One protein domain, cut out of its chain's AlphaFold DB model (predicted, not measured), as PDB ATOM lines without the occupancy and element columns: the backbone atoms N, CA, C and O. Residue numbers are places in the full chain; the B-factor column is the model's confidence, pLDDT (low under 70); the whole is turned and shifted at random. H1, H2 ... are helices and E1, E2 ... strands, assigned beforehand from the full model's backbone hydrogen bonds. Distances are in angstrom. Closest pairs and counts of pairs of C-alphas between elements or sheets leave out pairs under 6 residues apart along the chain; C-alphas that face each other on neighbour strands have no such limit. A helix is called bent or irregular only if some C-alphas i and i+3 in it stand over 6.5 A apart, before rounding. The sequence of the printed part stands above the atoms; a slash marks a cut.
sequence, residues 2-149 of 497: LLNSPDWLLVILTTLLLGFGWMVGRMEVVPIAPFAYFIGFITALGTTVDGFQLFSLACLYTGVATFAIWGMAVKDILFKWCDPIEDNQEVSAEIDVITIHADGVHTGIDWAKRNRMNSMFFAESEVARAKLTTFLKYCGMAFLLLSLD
ATOM      1  N   LEU A   2     -26.270  -1.572 -22.180       50.56
ATOM      2  CA  LEU A   2     -25.575  -2.000 -23.416       50.56
ATOM      3  C   LEU A   2     -26.440  -2.100 -24.698       50.56
ATOM      4  O   LEU A   2     -25.884  -2.167 -25.780       50.56
ATOM      5  N   LEU A   3     -27.779  -2.089 -24.615       54.78
ATOM      6  CA  LEU A   3     -28.670  -2.216 -25.790       54.78
ATOM      7  C   LEU A   3     -29.116  -0.880 -26.422       54.78
ATOM      8  O   LEU A   3     -29.897  -0.891 -27.368       54.78
ATOM      9  N   ASN A   4     -28.673   0.268 -25.899       57.44
ATOM     10  CA  ASN A   4     -29.162   1.577 -26.359       57.44
ATOM     11  C   ASN A   4     -28.300   2.218 -27.460       57.44
ATOM     12  O   ASN A   4     -28.707   3.238 -28.013       57.44
ATOM     13  N   SER A   5     -27.133   1.654 -27.776       66.75
ATOM     14  CA  SER A   5     -26.264   2.128 -28.854       66.75
ATOM     15  C   SER A   5     -26.499   1.322 -30.142       66.75
ATOM     16  O   SER A   5     -26.600   0.093 -30.084       66.75
ATOM     17  N   PRO A   6     -26.578   1.982 -31.315       79.19
ATOM     18  CA  PRO A   6     -26.778   1.312 -32.606       79.19
ATOM     19  C   PRO A   6     -25.634   0.348 -32.967       79.19
ATOM     20  O   PRO A   6     -25.804  -0.508 -33.828       79.19
ATOM     21  N   ASP A   7     -24.499   0.442 -32.279       85.25
ATOM     22  CA  ASP A   7     -23.289  -0.348 -32.519       85.25
ATOM     23  C   ASP A   7     -23.517  -1.859 -32.313       85.25
ATOM     24  O   ASP A   7     -22.938  -2.687 -33.014       85.25
ATOM     25  N   TRP A   8     -24.433  -2.240 -31.415       88.75
ATOM     26  CA  TRP A   8     -24.780  -3.643 -31.141       88.75
ATOM     27  C   TRP A   8     -25.767  -4.246 -32.148       88.75
ATOM     28  O   TRP A   8     -26.076  -5.440 -32.076       88.75
ATOM     29  N   LEU A   9     -26.266  -3.448 -33.098       89.62
ATOM     30  CA  LEU A   9     -27.316  -3.859 -34.029       89.62
ATOM     31  C   LEU A   9     -26.927  -5.104 -34.832       89.62
ATOM     32  O   LEU A   9     -27.762  -5.989 -35.000       89.62
ATOM     33  N   LEU A  10     -25.676  -5.208 -35.291       90.38
ATOM     34  CA  LEU A  10     -25.217  -6.365 -36.067       90.38
ATOM     35  C   LEU A  10     -25.209  -7.656 -35.242       90.38
ATOM     36  O   LEU A  10     -25.615  -8.702 -35.745       90.38
ATOM     37  N   VAL A  11     -24.812  -7.590 -33.968       91.81
ATOM     38  CA  VAL A  11     -24.828  -8.748 -33.056       91.81
ATOM     39  C   VAL A  11     -26.266  -9.189 -32.783       91.81
ATOM     40  O   VAL A  11     -26.583 -10.383 -32.841       91.81
ATOM     41  N   ILE A  12     -27.158  -8.226 -32.530       91.62
ATOM     42  CA  ILE A  12     -28.583  -8.486 -32.294       91.62
ATOM     43  C   ILE A  12     -29.218  -9.098 -33.545       91.62
ATOM     44  O   ILE A  12     -29.873 -10.134 -33.451       91.62
ATOM     45  N   LEU A  13     -28.985  -8.508 -34.720       92.00
ATOM     46  CA  LEU A  13     -29.505  -9.004 -35.991       92.00
ATOM     47  C   LEU A  13     -28.996 -10.416 -36.291       92.00
ATOM     48  O   LEU A  13     -29.792 -11.276 -36.654       92.00
ATOM     49  N   THR A  14     -27.703 -10.675 -36.085       93.25
ATOM     50  CA  THR A  14     -27.111 -12.011 -36.258       93.25
ATOM     51  C   THR A  14     -27.793 -13.028 -35.347       93.25
ATOM     52  O   THR A  14     -28.194 -14.094 -35.805       93.25
ATOM     53  N   THR A  15     -28.014 -12.672 -34.079       93.31
ATOM     54  CA  THR A  15     -28.700 -13.541 -33.110       93.31
ATOM     55  C   THR A  15     -30.156 -13.797 -33.496       93.31
ATOM     56  O   THR A  15     -30.630 -14.928 -33.391       93.31
ATOM     57  N   LEU A  16     -30.868 -12.777 -33.983       93.12
ATOM     58  CA  LEU A  16     -32.251 -12.913 -34.445       93.12
ATOM     59  C   LEU A  16     -32.352 -13.776 -35.704       93.12
ATOM     60  O   LEU A  16     -33.222 -14.640 -35.769       93.12
ATOM     61  N   LEU A  17     -31.467 -13.577 -36.684       92.31
ATOM     62  CA  LEU A  17     -31.425 -14.384 -37.907       92.31
ATOM     63  C   LEU A  17     -31.074 -15.838 -37.604       92.31
ATOM     64  O   LEU A  17     -31.707 -16.739 -38.150       92.31
ATOM     65  N   LEU A  18     -30.118 -16.068 -36.703       92.81
ATOM     66  CA  LEU A  18     -29.756 -17.405 -36.249       92.81
ATOM     67  C   LEU A  18     -30.926 -18.084 -35.528       92.81
ATOM     68  O   LEU A  18     -31.264 -19.222 -35.845       92.81
ATOM     69  N   GLY A  19     -31.576 -17.377 -34.598       91.62
ATOM     70  CA  GLY A  19     -32.739 -17.885 -33.874       91.62
ATOM     71  C   GLY A  19     -33.925 -18.170 -34.795       91.62
ATOM     72  O   GLY A  19     -34.562 -19.212 -34.668       91.62
ATOM     73  N   PHE A  20     -34.199 -17.285 -35.757       91.44
ATOM     74  CA  PHE A  20     -35.243 -17.490 -36.759       91.44
ATOM     75  C   PHE A  20     -34.925 -18.678 -37.673       91.44
ATOM     76  O   PHE A  20     -35.782 -19.538 -37.860       91.44
ATOM     77  N   GLY A  21     -33.695 -18.771 -38.187       88.81
ATOM     78  CA  GLY A  21     -33.244 -19.907 -38.997       88.81
ATOM     79  C   GLY A  21     -33.382 -21.233 -38.251       88.81
ATOM     80  O   GLY A  21     -33.970 -22.174 -38.782       88.81
ATOM     81  N   TRP A  22     -32.954 -21.268 -36.986       91.06
ATOM     82  CA  TRP A  22     -33.104 -22.427 -36.106       91.06
ATOM     83  C   TRP A  22     -34.571 -22.816 -35.874       91.06
ATOM     84  O   TRP A  22     -34.906 -23.991 -35.982       91.06
ATOM     85  N   MET A  23     -35.468 -21.853 -35.620       89.88
ATOM     86  CA  MET A  23     -36.904 -22.126 -35.439       89.88
ATOM     87  C   MET A  23     -37.591 -22.636 -36.713       89.88
ATOM     88  O   MET A  23     -38.547 -23.399 -36.623       89.88
ATOM     89  N   VAL A  24     -37.120 -22.217 -37.890       89.44
ATOM     90  CA  VAL A  24     -37.624 -22.687 -39.193       89.44
ATOM     91  C   VAL A  24     -36.983 -24.026 -39.600       89.44
ATOM     92  O   VAL A  24     -37.419 -24.638 -40.568       89.44
ATOM     93  N   GLY A  25     -35.959 -24.494 -38.878       84.44
ATOM     94  CA  GLY A  25     -35.225 -25.723 -39.199       84.44
ATOM     95  C   GLY A  25     -34.159 -25.557 -40.288       84.44
ATOM     96  O   GLY A  25     -33.564 -26.545 -40.719       84.44
ATOM     97  N   ARG A  26     -33.874 -24.323 -40.733       86.69
ATOM     98  CA  ARG A  26     -32.863 -24.038 -41.764       86.69
ATOM     99  C   ARG A  26     -31.496 -23.787 -41.137       86.69
ATOM    100  O   ARG A  26     -31.263 -22.758 -40.504       86.69
ATOM    101  N   MET A  27     -30.568 -24.704 -41.395       86.50
ATOM    102  CA  MET A  27     -29.236 -24.719 -40.779       86.50
ATOM    103  C   MET A  27     -28.169 -23.907 -41.522       86.50
ATOM    104  O   MET A  27     -27.084 -23.705 -40.987       86.50
ATOM    105  N   GLU A  28     -28.482 -23.368 -42.702       87.44
ATOM    106  CA  GLU A  28     -27.529 -22.678 -43.590       87.44
ATOM    107  C   GLU A  28     -26.801 -21.497 -42.927       87.44
ATOM    108  O   GLU A  28     -25.658 -21.192 -43.265       87.44
ATOM    109  N   VAL A  29     -27.452 -20.838 -41.966       88.38
ATOM    110  CA  VAL A  29     -26.917 -19.661 -41.264       88.38
ATOM    111  C   VAL A  29     -25.950 -20.063 -40.143       88.38
ATOM    112  O   VAL A  29     -25.071 -19.287 -39.769       88.38
ATOM    113  N   VAL A  30     -26.064 -21.284 -39.615       91.62
ATOM    114  CA  VAL A  30     -25.330 -21.730 -38.424       91.62
ATOM    115  C   VAL A  30     -23.814 -21.845 -38.655       91.62
ATOM    116  O   VAL A  30     -23.072 -21.326 -37.822       91.62
ATOM    117  N   PRO A  31     -23.309 -22.421 -39.766       91.69
ATOM    118  CA  PRO A  31     -21.871 -22.427 -40.047       91.69
ATOM    119  C   PRO A  31     -21.276 -21.023 -40.243       91.69
ATOM    120  O   PRO A  31     -20.083 -20.826 -40.043       91.69
ATOM    121  N   ILE A  32     -22.094 -20.045 -40.648       92.81
ATOM    122  CA  ILE A  32     -21.664 -18.658 -40.895       92.81
ATOM    123  C   ILE A  32     -21.692 -17.836 -39.597       92.81
ATOM    124  O   ILE A  32     -20.973 -16.843 -39.472       92.81
ATOM    125  N   ALA A  33     -22.485 -18.268 -38.611       93.19
ATOM    126  CA  ALA A  33     -22.716 -17.546 -37.369       93.19
ATOM    127  C   ALA A  33     -21.430 -17.111 -36.643       93.19
ATOM    128  O   ALA A  33     -21.383 -15.944 -36.261       93.19
ATOM    129  N   PRO A  34     -20.372 -17.940 -36.494       95.31
ATOM    130  CA  PRO A  34     -19.144 -17.508 -35.822       95.31
ATOM    131  C   PRO A  34     -18.519 -16.262 -36.466       95.31
ATOM    132  O   PRO A  34     -18.185 -15.299 -35.784       95.31
ATOM    133  N   PHE A  35     -18.438 -16.219 -37.798       94.94
ATOM    134  CA  PHE A  35     -17.862 -15.079 -38.515       94.94
ATOM    135  C   PHE A  35     -18.763 -13.842 -38.462       94.94
ATOM    136  O   PHE A  35     -18.273 -12.724 -38.312       94.94
ATOM    137  N   ALA A  36     -20.080 -14.039 -38.547       94.56
ATOM    138  CA  ALA A  36     -21.043 -12.953 -38.402       94.56
ATOM    139  C   ALA A  36     -20.995 -12.341 -36.990       94.56
ATOM    140  O   ALA A  36     -20.989 -11.118 -36.852       94.56
ATOM    141  N   TYR A  37     -20.878 -13.178 -35.953       95.62
ATOM    142  CA  TYR A  37     -20.666 -12.728 -34.580       95.62
ATOM    143  C   TYR A  37     -19.362 -11.956 -34.434       95.62
ATOM    144  O   TYR A  37     -19.384 -10.880 -33.847       95.62
ATOM    145  N   PHE A  38     -18.264 -12.433 -35.016       95.81
ATOM    146  CA  PHE A  38     -16.981 -11.736 -34.959       95.81
ATOM    147  C   PHE A  38     -17.039 -10.328 -35.557       95.81
ATOM    148  O   PHE A  38     -16.671  -9.357 -34.894       95.81
ATOM    149  N   ILE A  39     -17.586 -10.189 -36.768       94.38
ATOM    150  CA  ILE A  39     -17.780  -8.879 -37.414       94.38
ATOM    151  C   ILE A  39     -18.726  -8.000 -36.581       94.38
ATOM    152  O   ILE A  39     -18.488  -6.800 -36.408       94.38
ATOM    153  N   GLY A  40     -19.784  -8.599 -36.029       93.31
ATOM    154  CA  GLY A  40     -20.722  -7.911 -35.151       93.31
ATOM    155  C   GLY A  40     -20.050  -7.377 -33.886       93.31
ATOM    156  O   GLY A  40     -20.234  -6.207 -33.562       93.31
ATOM    157  N   PHE A  41     -19.249  -8.194 -33.199       94.12
ATOM    158  CA  PHE A  41     -18.563  -7.808 -31.967       94.12
ATOM    159  C   PHE A  41     -17.458  -6.781 -32.212       94.12
ATOM    160  O   PHE A  41     -17.366  -5.843 -31.428       94.12
ATOM    161  N   ILE A  42     -16.691  -6.877 -33.306       93.62
ATOM    162  CA  ILE A  42     -15.749  -5.811 -33.700       93.62
ATOM    163  C   ILE A  42     -16.485  -4.475 -33.827       93.62
ATOM    164  O   ILE A  42     -16.038  -3.461 -33.300       93.62
ATOM    165  N   THR A  43     -17.633  -4.473 -34.506       91.31
ATOM    166  CA  THR A  43     -18.413  -3.244 -34.707       91.31
ATOM    167  C   THR A  43     -18.973  -2.716 -33.386       91.31
ATOM    168  O   THR A  43     -18.879  -1.525 -33.104       91.31
ATOM    169  N   ALA A  44     -19.521  -3.610 -32.564       90.56
ATOM    170  CA  ALA A  44     -20.169  -3.262 -31.307       90.56
ATOM    171  C   ALA A  44     -19.194  -2.744 -30.244       90.56
ATOM    172  O   ALA A  44     -19.544  -1.865 -29.458       90.56
ATOM    173  N   LEU A  45     -17.982  -3.298 -30.210       89.81
ATOM    174  CA  LEU A  45     -16.950  -2.945 -29.239       89.81
ATOM    175  C   LEU A  45     -16.051  -1.807 -29.712       89.81
ATOM    176  O   LEU A  45     -15.431  -1.160 -28.869       89.81
ATOM    177  N   GLY A  46     -15.999  -1.527 -31.018       87.88
ATOM    178  CA  GLY A  46     -15.106  -0.521 -31.598       87.88
ATOM    179  C   GLY A  46     -15.355   0.912 -31.117       87.88
ATOM    180  O   GLY A  46     -14.504   1.775 -31.305       87.88
ATOM    181  N   THR A  47     -16.495   1.182 -30.471       83.06
ATOM    182  CA  THR A  47     -16.771   2.471 -29.814       83.06
ATOM    183  C   THR A  47     -16.291   2.534 -28.364       83.06
ATOM    184  O   THR A  47     -16.251   3.614 -27.778       83.06
ATOM    185  N   THR A  48     -15.916   1.392 -27.783       84.12
ATOM    186  CA  THR A  48     -15.492   1.252 -26.379       84.12
ATOM    187  C   THR A  48     -14.016   0.911 -26.218       84.12
ATOM    188  O   THR A  48     -13.411   1.328 -25.234       84.12
ATOM    189  N   VAL A  49     -13.454   0.154 -27.158       86.69
ATOM    190  CA  VAL A  49     -12.103  -0.408 -27.099       86.69
ATOM    191  C   VAL A  49     -11.492  -0.336 -28.497       86.69
ATOM    192  O   VAL A  49     -12.197  -0.540 -29.487       86.69
ATOM    193  N   ASP A  50     -10.194  -0.061 -28.589       85.88
ATOM    194  CA  ASP A  50      -9.456   0.041 -29.845       85.88
ATOM    195  C   ASP A  50      -8.253  -0.922 -29.912       85.88
ATOM    196  O   ASP A  50      -7.966  -1.702 -29.002       85.88
ATOM    197  N   GLY A  51      -7.594  -0.943 -31.074       86.00
ATOM    198  CA  GLY A  51      -6.363  -1.701 -31.291       86.00
ATOM    199  C   GLY A  51      -6.499  -3.221 -31.129       86.00
ATOM    200  O   GLY A  51      -7.460  -3.843 -31.583       86.00
ATOM    201  N   PHE A  52      -5.481  -3.832 -30.522       85.56
ATOM    202  CA  PHE A  52      -5.398  -5.283 -30.326       85.56
ATOM    203  C   PHE A  52      -6.429  -5.803 -29.317       85.56
ATOM    204  O   PHE A  52      -6.973  -6.895 -29.490       85.56
ATOM    205  N   GLN A  53      -6.762  -4.990 -28.314       86.62
ATOM    206  CA  GLN A  53      -7.747  -5.335 -27.298       86.62
ATOM    207  C   GLN A  53      -9.139  -5.533 -27.920       86.62
ATOM    208  O   GLN A  53      -9.829  -6.505 -27.613       86.62
ATOM    209  N   LEU A  54      -9.515  -4.693 -28.894       90.69
ATOM    210  CA  LEU A  54     -10.756  -4.857 -29.659       90.69
ATOM    211  C   LEU A  54     -10.835  -6.230 -30.345       90.69
ATOM    212  O   LEU A  54     -11.860  -6.910 -30.273       90.69
ATOM    213  N   PHE A  55      -9.749  -6.640 -31.006       91.69
ATOM    214  CA  PHE A  55      -9.673  -7.934 -31.682       91.69
ATOM    215  C   PHE A  55      -9.790  -9.094 -30.686       91.69
ATOM    216  O   PHE A  55     -10.585 -10.012 -30.906       91.69
ATOM    217  N   SER A  56      -9.037  -9.035 -29.587       90.81
ATOM    218  CA  SER A  56      -9.016 -10.076 -28.555       90.81
ATOM    219  C   SER A  56     -10.393 -10.253 -27.902       90.81
ATOM    220  O   SER A  56     -10.900 -11.374 -27.796       90.81
ATOM    221  N   LEU A  57     -11.061  -9.149 -27.561       91.31
ATOM    222  CA  LEU A  57     -12.385  -9.162 -26.941       91.31
ATOM    223  C   LEU A  57     -13.486  -9.622 -27.908       91.31
ATOM    224  O   LEU A  57     -14.375 -10.389 -27.525       91.31
ATOM    225  N   ALA A  58     -13.402  -9.237 -29.184       93.88
ATOM    226  CA  ALA A  58     -14.293  -9.760 -30.216       93.88
ATOM    227  C   ALA A  58     -14.102 -11.271 -30.437       93.88
ATOM    228  O   ALA A  58     -15.088 -11.994 -30.622       93.88
ATOM    229  N   CYS A  59     -12.861 -11.763 -30.373       94.31
ATOM    230  CA  CYS A  59     -12.552 -13.192 -30.420       94.31
ATOM    231  C   CYS A  59     -13.122 -13.931 -29.201       94.31
ATOM    232  O   CYS A  59     -13.767 -14.967 -29.374       94.31
ATOM    233  N   LEU A  60     -12.985 -13.373 -27.992       93.38
ATOM    234  CA  LEU A  60     -13.523 -13.962 -26.764       93.38
ATOM    235  C   LEU A  60     -15.043 -14.149 -26.854       93.38
ATOM    236  O   LEU A  60     -15.543 -15.265 -26.687       93.38
ATOM    237  N   TYR A  61     -15.789 -13.082 -27.158       93.88
ATOM    238  CA  TYR A  61     -17.250 -13.167 -27.228       93.88
ATOM    239  C   TYR A  61     -17.732 -14.059 -28.372       93.88
ATOM    240  O   TYR A  61     -18.680 -14.826 -28.186       93.88
ATOM    241  N   THR A  62     -17.064 -14.022 -29.529       95.88
ATOM    242  CA  THR A  62     -17.351 -14.947 -30.635       95.88
ATOM    243  C   THR A  62     -17.120 -16.395 -30.225       95.88
ATOM    244  O   THR A  62     -17.963 -17.248 -30.510       95.88
ATOM    245  N   GLY A  63     -16.010 -16.683 -29.545       94.50
ATOM    246  CA  GLY A  63     -15.685 -18.018 -29.057       94.50
ATOM    247  C   GLY A  63     -16.751 -18.531 -28.092       94.50
ATOM    248  O   GLY A  63     -17.296 -19.613 -28.304       94.50
ATOM    249  N   VAL A  64     -17.141 -17.721 -27.101       94.25
ATOM    250  CA  VAL A  64     -18.212 -18.060 -26.145       94.25
ATOM    251  C   VAL A  64     -19.557 -18.279 -26.849       94.25
ATOM    252  O   VAL A  64     -20.230 -19.278 -26.587       94.25
ATOM    253  N   ALA A  65     -19.945 -17.393 -27.772       94.94
ATOM    254  CA  ALA A  65     -21.186 -17.533 -28.536       94.94
ATOM    255  C   ALA A  65     -21.183 -18.809 -29.393       94.94
ATOM    256  O   ALA A  65     -22.154 -19.568 -29.399       94.94
ATOM    257  N   THR A  66     -20.065 -19.097 -30.059       95.81
ATOM    258  CA  THR A  66     -19.892 -20.304 -30.875       95.81
ATOM    259  C   THR A  66     -19.944 -21.565 -30.016       95.81
ATOM    260  O   THR A  66     -20.592 -22.538 -30.403       95.81
ATOM    261  N   PHE A  67     -19.358 -21.545 -28.816       94.19
ATOM    262  CA  PHE A  67     -19.460 -22.655 -27.867       94.19
ATOM    263  C   PHE A  67     -20.878 -22.879 -27.351       94.19
ATOM    264  O   PHE A  67     -21.273 -24.030 -27.162       94.19
ATOM    265  N   ALA A  68     -21.671 -21.822 -27.166       94.38
ATOM    266  CA  ALA A  68     -23.083 -21.972 -26.829       94.38
ATOM    267  C   ALA A  68     -23.847 -22.694 -27.954       94.38
ATOM    268  O   ALA A  68     -24.623 -23.612 -27.684       94.38
ATOM    269  N   ILE A  69     -23.575 -22.344 -29.217       94.44
ATOM    270  CA  ILE A  69     -24.165 -23.011 -30.390       94.44
ATOM    271  C   ILE A  69     -23.695 -24.466 -30.489       94.44
ATOM    272  O   ILE A  69     -24.513 -25.367 -30.672       94.44
ATOM    273  N   TRP A  70     -22.401 -24.718 -30.302       95.38
ATOM    274  CA  TRP A  70     -21.850 -26.071 -30.240       95.38
ATOM    275  C   TRP A  70     -22.495 -26.905 -29.124       95.38
ATOM    276  O   TRP A  70     -22.884 -28.047 -29.355       95.38
ATOM    277  N   GLY A  71     -22.689 -26.334 -27.934       93.50
ATOM    278  CA  GLY A  71     -23.353 -27.008 -26.819       93.50
ATOM    279  C   GLY A  71     -24.810 -27.374 -27.122       93.50
ATOM    280  O   GLY A  71     -25.289 -28.414 -26.667       93.50
ATOM    281  N   MET A  72     -25.506 -26.565 -27.929       93.00
ATOM    282  CA  MET A  72     -26.827 -26.925 -28.458       93.00
ATOM    283  C   MET A  72     -26.747 -28.054 -29.493       93.00
ATOM    284  O   MET A  72     -27.644 -28.895 -29.517       93.00
ATOM    285  N   ALA A  73     -25.694 -28.094 -30.318       92.19
ATOM    286  CA  ALA A  73     -25.473 -29.151 -31.308       92.19
ATOM    287  C   ALA A  73     -25.218 -30.512 -30.649       92.19
ATOM    288  O   ALA A  73     -25.862 -31.488 -31.007       92.19
ATOM    289  N   VAL A  74     -24.357 -30.563 -29.627       91.69
ATOM    290  CA  VAL A  74     -24.019 -31.802 -28.897       91.69
ATOM    291  C   VAL A  74     -25.224 -32.413 -28.178       91.69
ATOM    292  O   VAL A  74     -25.281 -33.621 -27.985       91.69
ATOM    293  N   LYS A  75     -26.186 -31.586 -27.756       91.69
ATOM    294  CA  LYS A  75     -27.419 -32.042 -27.094       91.69
ATOM    295  C   LYS A  75     -28.565 -32.322 -28.074       91.69
ATOM    296  O   LYS A  75     -29.700 -32.450 -27.623       91.69
ATOM    297  N   ASP A  76     -28.304 -32.280 -29.380       87.69
ATOM    298  CA  ASP A  76     -29.298 -32.344 -30.462       87.69
ATOM    299  C   ASP A  76     -30.417 -31.283 -30.393       87.69
ATOM    300  O   ASP A  76     -31.356 -31.285 -31.189       87.69
ATOM    301  N   ILE A  77     -30.302 -30.299 -29.494       89.88
ATOM    302  CA  ILE A  77     -31.249 -29.181 -29.358       89.88
ATOM    303  C   ILE A  77     -31.222 -28.327 -30.627       89.88
ATOM    304  O   ILE A  77     -32.257 -27.838 -31.083       89.88
ATOM    305  N   LEU A  78     -30.033 -28.172 -31.210       88.75
ATOM    306  CA  LEU A  78     -29.842 -27.421 -32.439       88.75
ATOM    307  C   LEU A  78     -30.585 -28.059 -33.625       88.75
ATOM    308  O   LEU A  78     -31.113 -27.337 -34.460       88.75
ATOM    309  N   PHE A  79     -30.691 -29.388 -33.662       88.06
ATOM    310  CA  PHE A  79     -31.316 -30.130 -34.763       88.06
ATOM    311  C   PHE A  79     -32.790 -30.470 -34.520       88.06
ATOM    312  O   PHE A  79     -33.422 -31.101 -35.361       88.06
ATOM    313  N   LYS A  80     -33.359 -30.036 -33.389       87.00
ATOM    314  CA  LYS A  80     -34.731 -30.363 -32.971       87.00
ATOM    315  C   LYS A  80     -35.804 -30.024 -34.015       87.00
ATOM    316  O   LYS A  80     -36.823 -30.703 -34.072       87.00
ATOM    317  N   TRP A  81     -35.597 -28.953 -34.778       85.00
ATOM    318  CA  TRP A  81     -36.546 -28.451 -35.776       85.00
ATOM    319  C   TRP A  81     -36.160 -28.814 -37.213       85.00
ATOM    320  O   TRP A  81     -36.833 -28.380 -38.141       85.00
ATOM    321  N   CYS A  82     -35.076 -29.567 -37.405       83.25
ATOM    322  CA  CYS A  82     -34.668 -30.037 -38.722       83.25
ATOM    323  C   CYS A  82     -35.501 -31.246 -39.149       83.25
ATOM    324  O   CYS A  82     -36.008 -31.993 -38.309       83.25
ATOM    325  N   ASP A  83     -35.573 -31.462 -40.461       78.12
ATOM    326  CA  ASP A  83     -36.206 -32.644 -41.032       78.12
ATOM    327  C   ASP A  83     -35.577 -33.942 -40.477       78.12
ATOM    328  O   ASP A  83     -34.397 -33.958 -40.080       78.12
ATOM    329  N   PRO A  84     -36.363 -35.034 -40.384       74.38
ATOM    330  CA  PRO A  84     -35.849 -36.330 -39.962       74.38
ATOM    331  C   PRO A  84     -34.718 -36.784 -40.891       74.38
ATOM    332  O   PRO A  84     -34.721 -36.488 -42.082       74.38
ATOM    333  N   ILE A  85     -33.734 -37.481 -40.322       73.38
ATOM    334  CA  ILE A  85     -32.552 -37.950 -41.054       73.38
ATOM    335  C   ILE A  85     -33.013 -38.959 -42.117       73.38
ATOM    336  O   ILE A  85     -33.594 -39.985 -41.764       73.38
ATOM    337  N   GLU A  86     -32.758 -38.676 -43.400       63.53
ATOM    338  CA  GLU A  86     -32.866 -39.686 -44.463       63.53
ATOM    339  C   GLU A  86     -31.750 -40.722 -44.242       63.53
ATOM    340  O   GLU A  86     -30.570 -40.368 -44.183       63.53
ATOM    341  N   ASP A  87     -32.115 -41.993 -44.053       55.41
ATOM    342  CA  ASP A  87     -31.161 -43.064 -43.756       55.41
ATOM    343  C   ASP A  87     -30.262 -43.349 -44.978       55.41
ATOM    344  O   ASP A  87     -30.731 -43.525 -46.107       55.41
ATOM    345  N   ASN A  88     -28.945 -43.404 -44.762       53.12
ATOM    346  CA  ASN A  88     -27.933 -43.538 -45.821       53.12
ATOM    347  C   ASN A  88     -28.016 -44.879 -46.580       53.12
ATOM    348  O   ASN A  88     -27.409 -45.016 -47.653       53.12
ATOM    349  N   GLN A  89     -28.734 -45.873 -46.042       49.34
ATOM    350  CA  GLN A  89     -28.858 -47.196 -46.660       49.34
ATOM    351  C   GLN A  89     -29.720 -47.196 -47.930       49.34
ATOM    352  O   GLN A  89     -29.352 -47.866 -48.894       49.34
ATOM    353  N   GLU A  90     -30.799 -46.412 -47.995       46.34
ATOM    354  CA  GLU A  90     -31.625 -46.333 -49.215       46.34
ATOM    355  C   GLU A  90     -30.957 -45.475 -50.298       46.34
ATOM    356  O   GLU A  90     -31.043 -45.757 -51.492       46.34
ATOM    357  N   VAL A  91     -30.184 -44.473 -49.882       49.38
ATOM    358  CA  VAL A  91     -29.585 -43.494 -50.790       49.38
ATOM    359  C   VAL A  91     -28.337 -44.031 -51.502       49.38
ATOM    360  O   VAL A  91     -28.088 -43.691 -52.658       49.38
ATOM    361  N   SER A  92     -27.577 -44.925 -50.867       46.22
ATOM    362  CA  SER A  92     -26.487 -45.644 -51.548       46.22
ATOM    363  C   SER A  92     -27.024 -46.595 -52.628       46.22
ATOM    364  O   SER A  92     -26.367 -46.804 -53.644       46.22
ATOM    365  N   ALA A  93     -28.239 -47.126 -52.442       44.88
ATOM    366  CA  ALA A  93     -28.907 -47.983 -53.415       44.88
ATOM    367  C   ALA A  93     -29.564 -47.193 -54.563       44.88
ATOM    368  O   ALA A  93     -29.626 -47.708 -55.674       44.88
ATOM    369  N   GLU A  94     -30.023 -45.957 -54.329       45.38
ATOM    370  CA  GLU A  94     -30.675 -45.122 -55.352       45.38
ATOM    371  C   GLU A  94     -29.680 -44.290 -56.189       45.38
ATOM    372  O   GLU A  94     -29.915 -44.053 -57.373       45.38
ATOM    373  N   ILE A  95     -28.536 -43.887 -55.619       49.62
ATOM    374  CA  ILE A  95     -27.558 -43.013 -56.298       49.62
ATOM    375  C   ILE A  95     -26.593 -43.787 -57.222       49.62
ATOM    376  O   ILE A  95     -26.084 -43.206 -58.181       49.62
ATOM    377  N   ASP A  96     -26.369 -45.084 -56.993       46.41
ATOM    378  CA  ASP A  96     -25.469 -45.917 -57.814       46.41
ATOM    379  C   ASP A  96     -26.200 -46.812 -58.836       46.41
ATOM    380  O   ASP A  96     -25.596 -47.707 -59.436       46.41
ATOM    381  N   VAL A  97     -27.488 -46.561 -59.115       48.78
ATOM    382  CA  VAL A  97     -28.188 -47.284 -60.187       48.78
ATOM    383  C   VAL A  97     -27.672 -46.805 -61.547       48.78
ATOM    384  O   VAL A  97     -28.112 -45.800 -62.110       48.78
ATOM    385  N   ILE A  98     -26.717 -47.550 -62.102       52.41
ATOM    386  CA  ILE A  98     -26.377 -47.489 -63.523       52.41
ATOM    387  C   ILE A  98     -27.493 -48.216 -64.274       52.41
ATOM    388  O   ILE A  98     -27.445 -49.432 -64.470       52.41
ATOM    389  N   THR A  99     -28.519 -47.484 -64.699       51.62
ATOM    390  CA  THR A  99     -29.545 -48.049 -65.577       51.62
ATOM    391  C   THR A  99     -29.016 -48.018 -67.007       51.62
ATOM    392  O   THR A  99     -28.881 -46.955 -67.617       51.62
ATOM    393  N   ILE A 100     -28.674 -49.187 -67.550       49.72
ATOM    394  CA  ILE A 100     -28.304 -49.322 -68.963       49.72
ATOM    395  C   ILE A 100     -29.604 -49.372 -69.771       49.72
ATOM    396  O   ILE A 100     -30.296 -50.392 -69.770       49.72
ATOM    397  N   HIS A 101     -29.940 -48.279 -70.454       54.00
ATOM    398  CA  HIS A 101     -30.985 -48.286 -71.476       54.00
ATOM    399  C   HIS A 101     -30.366 -48.536 -72.865       54.00
ATOM    400  O   HIS A 101     -29.163 -48.366 -73.070       54.00
ATOM    401  N   ALA A 102     -31.177 -48.991 -73.828       52.62
ATOM    402  CA  ALA A 102     -30.730 -49.370 -75.179       52.62
ATOM    403  C   ALA A 102     -30.150 -48.195 -76.005       52.62
ATOM    404  O   ALA A 102     -29.604 -48.397 -77.088       52.62
ATOM    405  N   ASP A 103     -30.269 -46.982 -75.481       52.25
ATOM    406  CA  ASP A 103     -29.894 -45.684 -76.030       52.25
ATOM    407  C   ASP A 103     -28.707 -45.018 -75.295       52.25
ATOM    408  O   ASP A 103     -28.227 -43.977 -75.744       52.25
ATOM    409  N   GLY A 104     -28.156 -45.638 -74.242       48.34
ATOM    410  CA  GLY A 104     -26.927 -45.178 -73.581       48.34
ATOM    411  C   GLY A 104     -26.860 -45.462 -72.077       48.34
ATOM    412  O   GLY A 104     -27.820 -45.912 -71.453       48.34
ATOM    413  N   VAL A 105     -25.692 -45.190 -71.480       51.31
ATOM    414  CA  VAL A 105     -25.473 -45.271 -70.026       51.31
ATOM    415  C   VAL A 105     -25.895 -43.947 -69.389       51.31
ATOM    416  O   VAL A 105     -25.222 -42.933 -69.568       51.31
ATOM    417  N   HIS A 106     -26.985 -43.954 -68.623       48.72
ATOM    418  CA  HIS A 106     -27.368 -42.830 -67.773       48.72
ATOM    419  C   HIS A 106     -26.941 -43.128 -66.333       48.72
ATOM    420  O   HIS A 106     -27.471 -44.030 -65.692       48.72
ATOM    421  N   THR A 107     -25.962 -42.385 -65.814       52.59
ATOM    422  CA  THR A 107     -25.614 -42.438 -64.390       52.59
ATOM    423  C   THR A 107     -26.651 -41.632 -63.609       52.59
ATOM    424  O   THR A 107     -26.674 -40.407 -63.729       52.59
ATOM    425  N   GLY A 108     -27.484 -42.287 -62.799       53.50
ATOM    426  CA  GLY A 108     -28.451 -41.652 -61.889       53.50
ATOM    427  C   GLY A 108     -27.819 -40.933 -60.686       53.50
ATOM    428  O   GLY A 108     -28.445 -40.815 -59.639       53.50
ATOM    429  N   ILE A 109     -26.575 -40.462 -60.807       58.06
ATOM    430  CA  ILE A 109     -25.866 -39.796 -59.716       58.06
ATOM    431  C   ILE A 109     -26.347 -38.346 -59.648       58.06
ATOM    432  O   ILE A 109     -25.816 -37.468 -60.337       58.06
ATOM    433  N   ASP A 110     -27.328 -38.074 -58.787       69.25
ATOM    434  CA  ASP A 110     -27.657 -36.702 -58.403       69.25
ATOM    435  C   ASP A 110     -26.549 -36.151 -57.487       69.25
ATOM    436  O   ASP A 110     -26.587 -36.206 -56.252       69.25
ATOM    437  N   TRP A 111     -25.496 -35.648 -58.129       67.19
ATOM    438  CA  TRP A 111     -24.336 -35.043 -57.482       67.19
ATOM    439  C   TRP A 111     -24.728 -33.876 -56.563       67.19
ATOM    440  O   TRP A 111     -24.037 -33.625 -55.573       67.19
ATOM    441  N   ALA A 112     -25.838 -33.183 -56.846       69.75
ATOM    442  CA  ALA A 112     -26.321 -32.087 -56.017       69.75
ATOM    443  C   ALA A 112     -26.899 -32.620 -54.699       69.75
ATOM    444  O   ALA A 112     -26.537 -32.108 -53.634       69.75
ATOM    445  N   LYS A 113     -27.699 -33.698 -54.741       72.12
ATOM    446  CA  LYS A 113     -28.193 -34.380 -53.528       72.12
ATOM    447  C   LYS A 113     -27.036 -34.949 -52.698       72.12
ATOM    448  O   LYS A 113     -26.952 -34.687 -51.496       72.12
ATOM    449  N   ARG A 114     -26.072 -35.627 -53.337       69.06
ATOM    450  CA  ARG A 114     -24.867 -36.165 -52.666       69.06
ATOM    451  C   ARG A 114     -24.048 -35.072 -51.967       69.06
ATOM    452  O   ARG A 114     -23.584 -35.269 -50.842       69.06
ATOM    453  N   ASN A 115     -23.888 -33.912 -52.603       73.88
ATOM    454  CA  ASN A 115     -23.173 -32.781 -52.011       73.88
ATOM    455  C   ASN A 115     -23.937 -32.156 -50.838       73.88
ATOM    456  O   ASN A 115     -23.306 -31.813 -49.838       73.88
ATOM    457  N   ARG A 116     -25.272 -32.041 -50.911       70.25
ATOM    458  CA  ARG A 116     -26.086 -31.519 -49.795       70.25
ATOM    459  C   ARG A 116     -26.009 -32.413 -48.564       70.25
ATOM    460  O   ARG A 116     -25.708 -31.909 -47.485       70.25
ATOM    461  N   MET A 117     -26.134 -33.728 -48.737       70.44
ATOM    462  CA  MET A 117     -26.033 -34.679 -47.623       70.44
ATOM    463  C   MET A 117     -24.641 -34.723 -46.990       70.44
ATOM    464  O   MET A 117     -24.516 -35.076 -45.825       70.44
ATOM    465  N   ASN A 118     -23.585 -34.354 -47.717       75.50
ATOM    466  CA  ASN A 118     -22.226 -34.291 -47.173       75.50
ATOM    467  C   ASN A 118     -21.819 -32.910 -46.644       75.50
ATOM    468  O   ASN A 118     -20.749 -32.795 -46.031       75.50
ATOM    469  N   SER A 119     -22.637 -31.887 -46.887       80.19
ATOM    470  CA  SER A 119     -22.346 -30.492 -46.576       80.19
ATOM    471  C   SER A 119     -22.824 -30.113 -45.178       80.19
ATOM    472  O   SER A 119     -23.979 -30.321 -44.812       80.19
ATOM    473  N   MET A 120     -21.949 -29.457 -44.414       83.69
ATOM    474  CA  MET A 120     -22.268 -28.941 -43.077       83.69
ATOM    475  C   MET A 120     -23.351 -27.846 -43.073       83.69
ATOM    476  O   MET A 120     -23.899 -27.548 -42.019       83.69
ATOM    477  N   PHE A 121     -23.661 -27.241 -44.227       83.06
ATOM    478  CA  PHE A 121     -24.642 -26.154 -44.332       83.06
ATOM    479  C   PHE A 121     -26.093 -26.630 -44.249       83.06
ATOM    480  O   PHE A 121     -26.944 -25.884 -43.776       83.06
ATOM    481  N   PHE A 122     -26.380 -27.851 -44.699       77.69
ATOM    482  CA  PHE A 122     -27.757 -28.345 -44.779       77.69
ATOM    483  C   PHE A 122     -28.125 -29.268 -43.614       77.69
ATOM    484  O   PHE A 122     -29.279 -29.278 -43.207       77.69
ATOM    485  N   ALA A 123     -27.152 -29.979 -43.024       77.44
ATOM    486  CA  ALA A 123     -27.368 -30.850 -41.858       77.44
ATOM    487  C   ALA A 123     -28.485 -31.910 -42.046       77.44
ATOM    488  O   ALA A 123     -29.100 -32.362 -41.078       77.44
ATOM    489  N   GLU A 124     -28.719 -32.317 -43.298       79.06
ATOM    490  CA  GLU A 124     -29.761 -33.273 -43.709       79.06
ATOM    491  C   GLU A 124     -29.410 -34.726 -43.358       79.06
ATOM    492  O   GLU A 124     -30.299 -35.547 -43.171       79.06
ATOM    493  N   SER A 125     -28.118 -35.036 -43.208       81.56
ATOM    494  CA  SER A 125     -27.628 -36.362 -42.819       81.56
ATOM    495  C   SER A 125     -26.925 -36.337 -41.461       81.56
ATOM    496  O   SER A 125     -26.435 -35.294 -41.010       81.56
ATOM    497  N   GLU A 126     -26.785 -37.506 -40.834       84.81
ATOM    498  CA  GLU A 126     -25.980 -37.675 -39.616       84.81
ATOM    499  C   GLU A 126     -24.521 -37.238 -39.830       84.81
ATOM    500  O   GLU A 126     -23.942 -36.526 -39.007       84.81
ATOM    501  N   VAL A 127     -23.952 -37.554 -40.998       85.12
ATOM    502  CA  VAL A 127     -22.589 -37.154 -41.376       85.12
ATOM    503  C   VAL A 127     -22.466 -35.630 -41.454       85.12
ATOM    504  O   VAL A 127     -21.488 -35.058 -40.966       85.12
ATOM    505  N   ALA A 128     -23.454 -34.942 -42.036       85.44
ATOM    506  CA  ALA A 128     -23.469 -33.483 -42.113       85.44
ATOM    507  C   ALA A 128     -23.607 -32.832 -40.728       85.44
ATOM    508  O   ALA A 128     -22.902 -31.859 -40.442       85.44
ATOM    509  N   ARG A 129     -24.457 -33.384 -39.850       88.75
ATOM    510  CA  ARG A 129     -24.626 -32.915 -38.461       88.75
ATOM    511  C   ARG A 129     -23.351 -33.097 -37.639       88.75
ATOM    512  O   ARG A 129     -22.938 -32.168 -36.938       88.75
ATOM    513  N   ALA A 130     -22.678 -34.240 -37.776       88.88
ATOM    514  CA  ALA A 130     -21.396 -34.504 -37.125       88.88
ATOM    515  C   ALA A 130     -20.297 -33.547 -37.616       88.88
ATOM    516  O   ALA A 130     -19.562 -32.974 -36.804       88.88
ATOM    517  N   LYS A 131     -20.221 -33.297 -38.934       89.69
ATOM    518  CA  LYS A 131     -19.295 -32.311 -39.519       89.69
ATOM    519  C   LYS A 131     -19.565 -30.898 -39.009       89.69
ATOM    520  O   LYS A 131     -18.620 -30.221 -38.614       89.69
ATOM    521  N   LEU A 132     -20.828 -30.465 -38.968       91.50
ATOM    522  CA  LEU A 132     -21.202 -29.150 -38.441       91.50
ATOM    523  C   LEU A 132     -20.833 -29.003 -36.961       91.50
ATOM    524  O   LEU A 132     -20.243 -28.001 -36.563       91.50
ATOM    525  N   THR A 133     -21.137 -30.015 -36.150       92.88
ATOM    526  CA  THR A 133     -20.810 -30.024 -34.717       92.88
ATOM    527  C   THR A 133     -19.299 -29.946 -34.500       92.88
ATOM    528  O   THR A 133     -18.821 -29.160 -33.683       92.88
ATOM    529  N   THR A 134     -18.532 -30.709 -35.279       92.06
ATOM    530  CA  THR A 134     -17.065 -30.694 -35.248       92.06
ATOM    531  C   THR A 134     -16.503 -29.341 -35.692       92.06
ATOM    532  O   THR A 134     -15.603 -28.804 -35.050       92.06
ATOM    533  N   PHE A 135     -17.071 -28.748 -36.745       93.69
ATOM    534  CA  PHE A 135     -16.702 -27.417 -37.225       93.69
ATOM    535  C   PHE A 135     -16.934 -26.341 -36.156       93.69
ATOM    536  O   PHE A 135     -16.016 -25.586 -35.849       93.69
ATOM    537  N   LEU A 136     -18.122 -26.302 -35.542       94.75
ATOM    538  CA  LEU A 136     -18.450 -25.336 -34.488       94.75
ATOM    539  C   LEU A 136     -17.510 -25.467 -33.286       94.75
ATOM    540  O   LEU A 136     -17.063 -24.456 -32.750       94.75
ATOM    541  N   LYS A 137     -17.165 -26.699 -32.896       93.88
ATOM    542  CA  LYS A 137     -16.210 -26.964 -31.815       93.88
ATOM    543  C   LYS A 137     -14.847 -26.335 -32.095       93.88
ATOM    544  O   LYS A 137     -14.374 -25.530 -31.299       93.88
ATOM    545  N   TYR A 138     -14.225 -26.684 -33.226       92.25
ATOM    546  CA  TYR A 138     -12.886 -26.196 -33.558       92.25
ATOM    547  C   TYR A 138     -12.877 -24.701 -33.880       92.25
ATOM    548  O   TYR A 138     -11.925 -24.011 -33.532       92.25
ATOM    549  N   CYS A 139     -13.947 -24.175 -34.480       94.62
ATOM    550  CA  CYS A 139     -14.100 -22.742 -34.712       94.62
ATOM    551  C   CYS A 139     -14.203 -21.972 -33.383       94.62
ATOM    552  O   CYS A 139     -13.499 -20.981 -33.192       94.62
ATOM    553  N   GLY A 140     -14.999 -22.467 -32.428       93.94
ATOM    554  CA  GLY A 140     -15.087 -21.902 -31.080       93.94
ATOM    555  C   GLY A 140     -13.752 -21.953 -30.333       93.94
ATOM    556  O   GLY A 140     -13.336 -20.945 -29.762       93.94
ATOM    557  N   MET A 141     -13.048 -23.091 -30.391       93.00
ATOM    558  CA  MET A 141     -11.695 -23.236 -29.837       93.00
ATOM    559  C   MET A 141     -10.719 -22.235 -30.461       93.00
ATOM    560  O   MET A 141     -10.001 -21.565 -29.729       93.00
ATOM    561  N   ALA A 142     -10.716 -22.086 -31.788       92.75
ATOM    562  CA  ALA A 142      -9.827 -21.161 -32.487       92.75
ATOM    563  C   ALA A 142     -10.073 -19.701 -32.080       92.75
ATOM    564  O   ALA A 142      -9.121 -18.987 -31.777       92.75
ATOM    565  N   PHE A 143     -11.333 -19.260 -32.003       93.81
ATOM    566  CA  PHE A 143     -11.653 -17.904 -31.542       93.81
ATOM    567  C   PHE A 143     -11.264 -17.680 -30.077       93.81
ATOM    568  O   PHE A 143     -10.695 -16.641 -29.754       93.81
ATOM    569  N   LEU A 144     -11.492 -18.652 -29.191       92.12
ATOM    570  CA  LEU A 144     -11.015 -18.538 -27.811       92.12
ATOM    571  C   LEU A 144      -9.481 -18.536 -27.721       92.12
ATOM    572  O   LEU A 144      -8.932 -17.805 -26.906       92.12
ATOM    573  N   LEU A 145      -8.775 -19.283 -28.569       90.38
ATOM    574  CA  LEU A 145      -7.311 -19.260 -28.612       90.38
ATOM    575  C   LEU A 145      -6.761 -17.908 -29.097       90.38
ATOM    576  O   LEU A 145      -5.719 -17.466 -28.627       90.38
ATOM    577  N   LEU A 146      -7.475 -17.231 -29.998       89.56
ATOM    578  CA  LEU A 146      -7.123 -15.897 -30.495       89.56
ATOM    579  C   LEU A 146      -7.489 -14.757 -29.523       89.56
ATOM    580  O   LEU A 146      -7.130 -13.608 -29.777       89.56
ATOM    581  N   SER A 147      -8.156 -15.055 -28.403       89.75
ATOM    582  CA  SER A 147      -8.429 -14.081 -27.331       89.75
ATOM    583  C   SER A 147      -7.226 -13.906 -26.390       89.75
ATOM    584  O   SER A 147      -7.300 -14.175 -25.195       89.75
ATOM    585  N   LEU A 148      -6.089 -13.507 -26.965       81.25
ATOM    586  CA  LEU A 148      -4.762 -13.538 -26.337       81.25
ATOM    587  C   LEU A 148      -4.628 -12.620 -25.103       81.25
ATOM    588  O   LEU A 148      -3.897 -12.954 -24.178       81.25
ATOM    589  N   ASP A 149      -5.342 -11.494 -25.068       77.19
ATOM    590  CA  ASP A 149      -5.165 -10.451 -24.038       77.19
ATOM    591  C   ASP A 149      -6.272 -10.439 -22.970       77.19
ATOM    592  O   ASP A 149      -6.136  -9.862 -21.895       77.19
TER     593      ASP A 149
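What this domain is: This is residues 2 to 149 of the 497 residues of an uncharacterized protein of Euryarchaeota archaeon (UniProt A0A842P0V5). A small two-stranded hairpin, E1 and E2, makes the tip of a thin arm that also holds the short helices H4 and H5; the arm extends from a body of four longer helices, H1, H2, H3 and H6. Residues 100 to 105 stick out freely. The 148 printed residues have six named helices and two strands, in the order H1 H2 H3 H4 E1 E2 H5 H6; the sheet, E1 - E2, is antiparallel and the class is mostly helix. The whole is loose, with a radius of gyration of the C-alphas of 20.0 A and spans of 72 by 28 by 27 A.

Where its parts are: E1 is residues 98 to 101 and E2 residues 104 to 107. H4 is residues 88 to 95 and H5 residues 111 to 118. H3, residues 51 to 74, is 35.0 A long; H6, residues 126 to 145, 28.4 A; H1, residues 6 to 24, 27.1 A; H2, residues 33 to 45, 17.7 A. C-alpha 6 is at (-26.778, 1.312, -32.606), C-alpha 145 at (-7.311, -19.260, -28.612). H1 is irregular: C-alphas 7 and 10 are 7.2 A apart.

How they stand to each other: In the hairpin E1 and E2, N 104 and O 101 are within hydrogen-bond range at 3.1 A. H4 and H5 are near each other. H5 touches residues 127 to 128 of H6, the closest C-alphas being Asn 118 and Ala 128, 5.3 A. H6 touches H3 at a shallow tilt of 28 degrees, opposite ways, closest at the C-alphas of Gly 63 and Gly 140, 4.4 A. The helical hairpin H2 and H3 has its closest C-alphas at Phe 41 and Ala 58, 5.0 A; its tilt of 35.4 degrees is only just steep. In the helical hairpin H1 and H2 the closest C-alphas are those of Asp 7 and Ala 44, 4.4 A. H1 is apart from H3 and H6. Every O i to N i+4 pair is within hydrogen-bond range in H2, H5 and H6; H1 has 13 of 15, H3 19 of 20, H4 3 of 4.

The domain as a whole: The C-alphas of Thr 48 and Ala 102 are farthest apart, 71.9 A. The printed part has no cut; the link from H3 to H4 is long. Residues 2 to 5, 86 to 112 and 114 are under pLDDT 70.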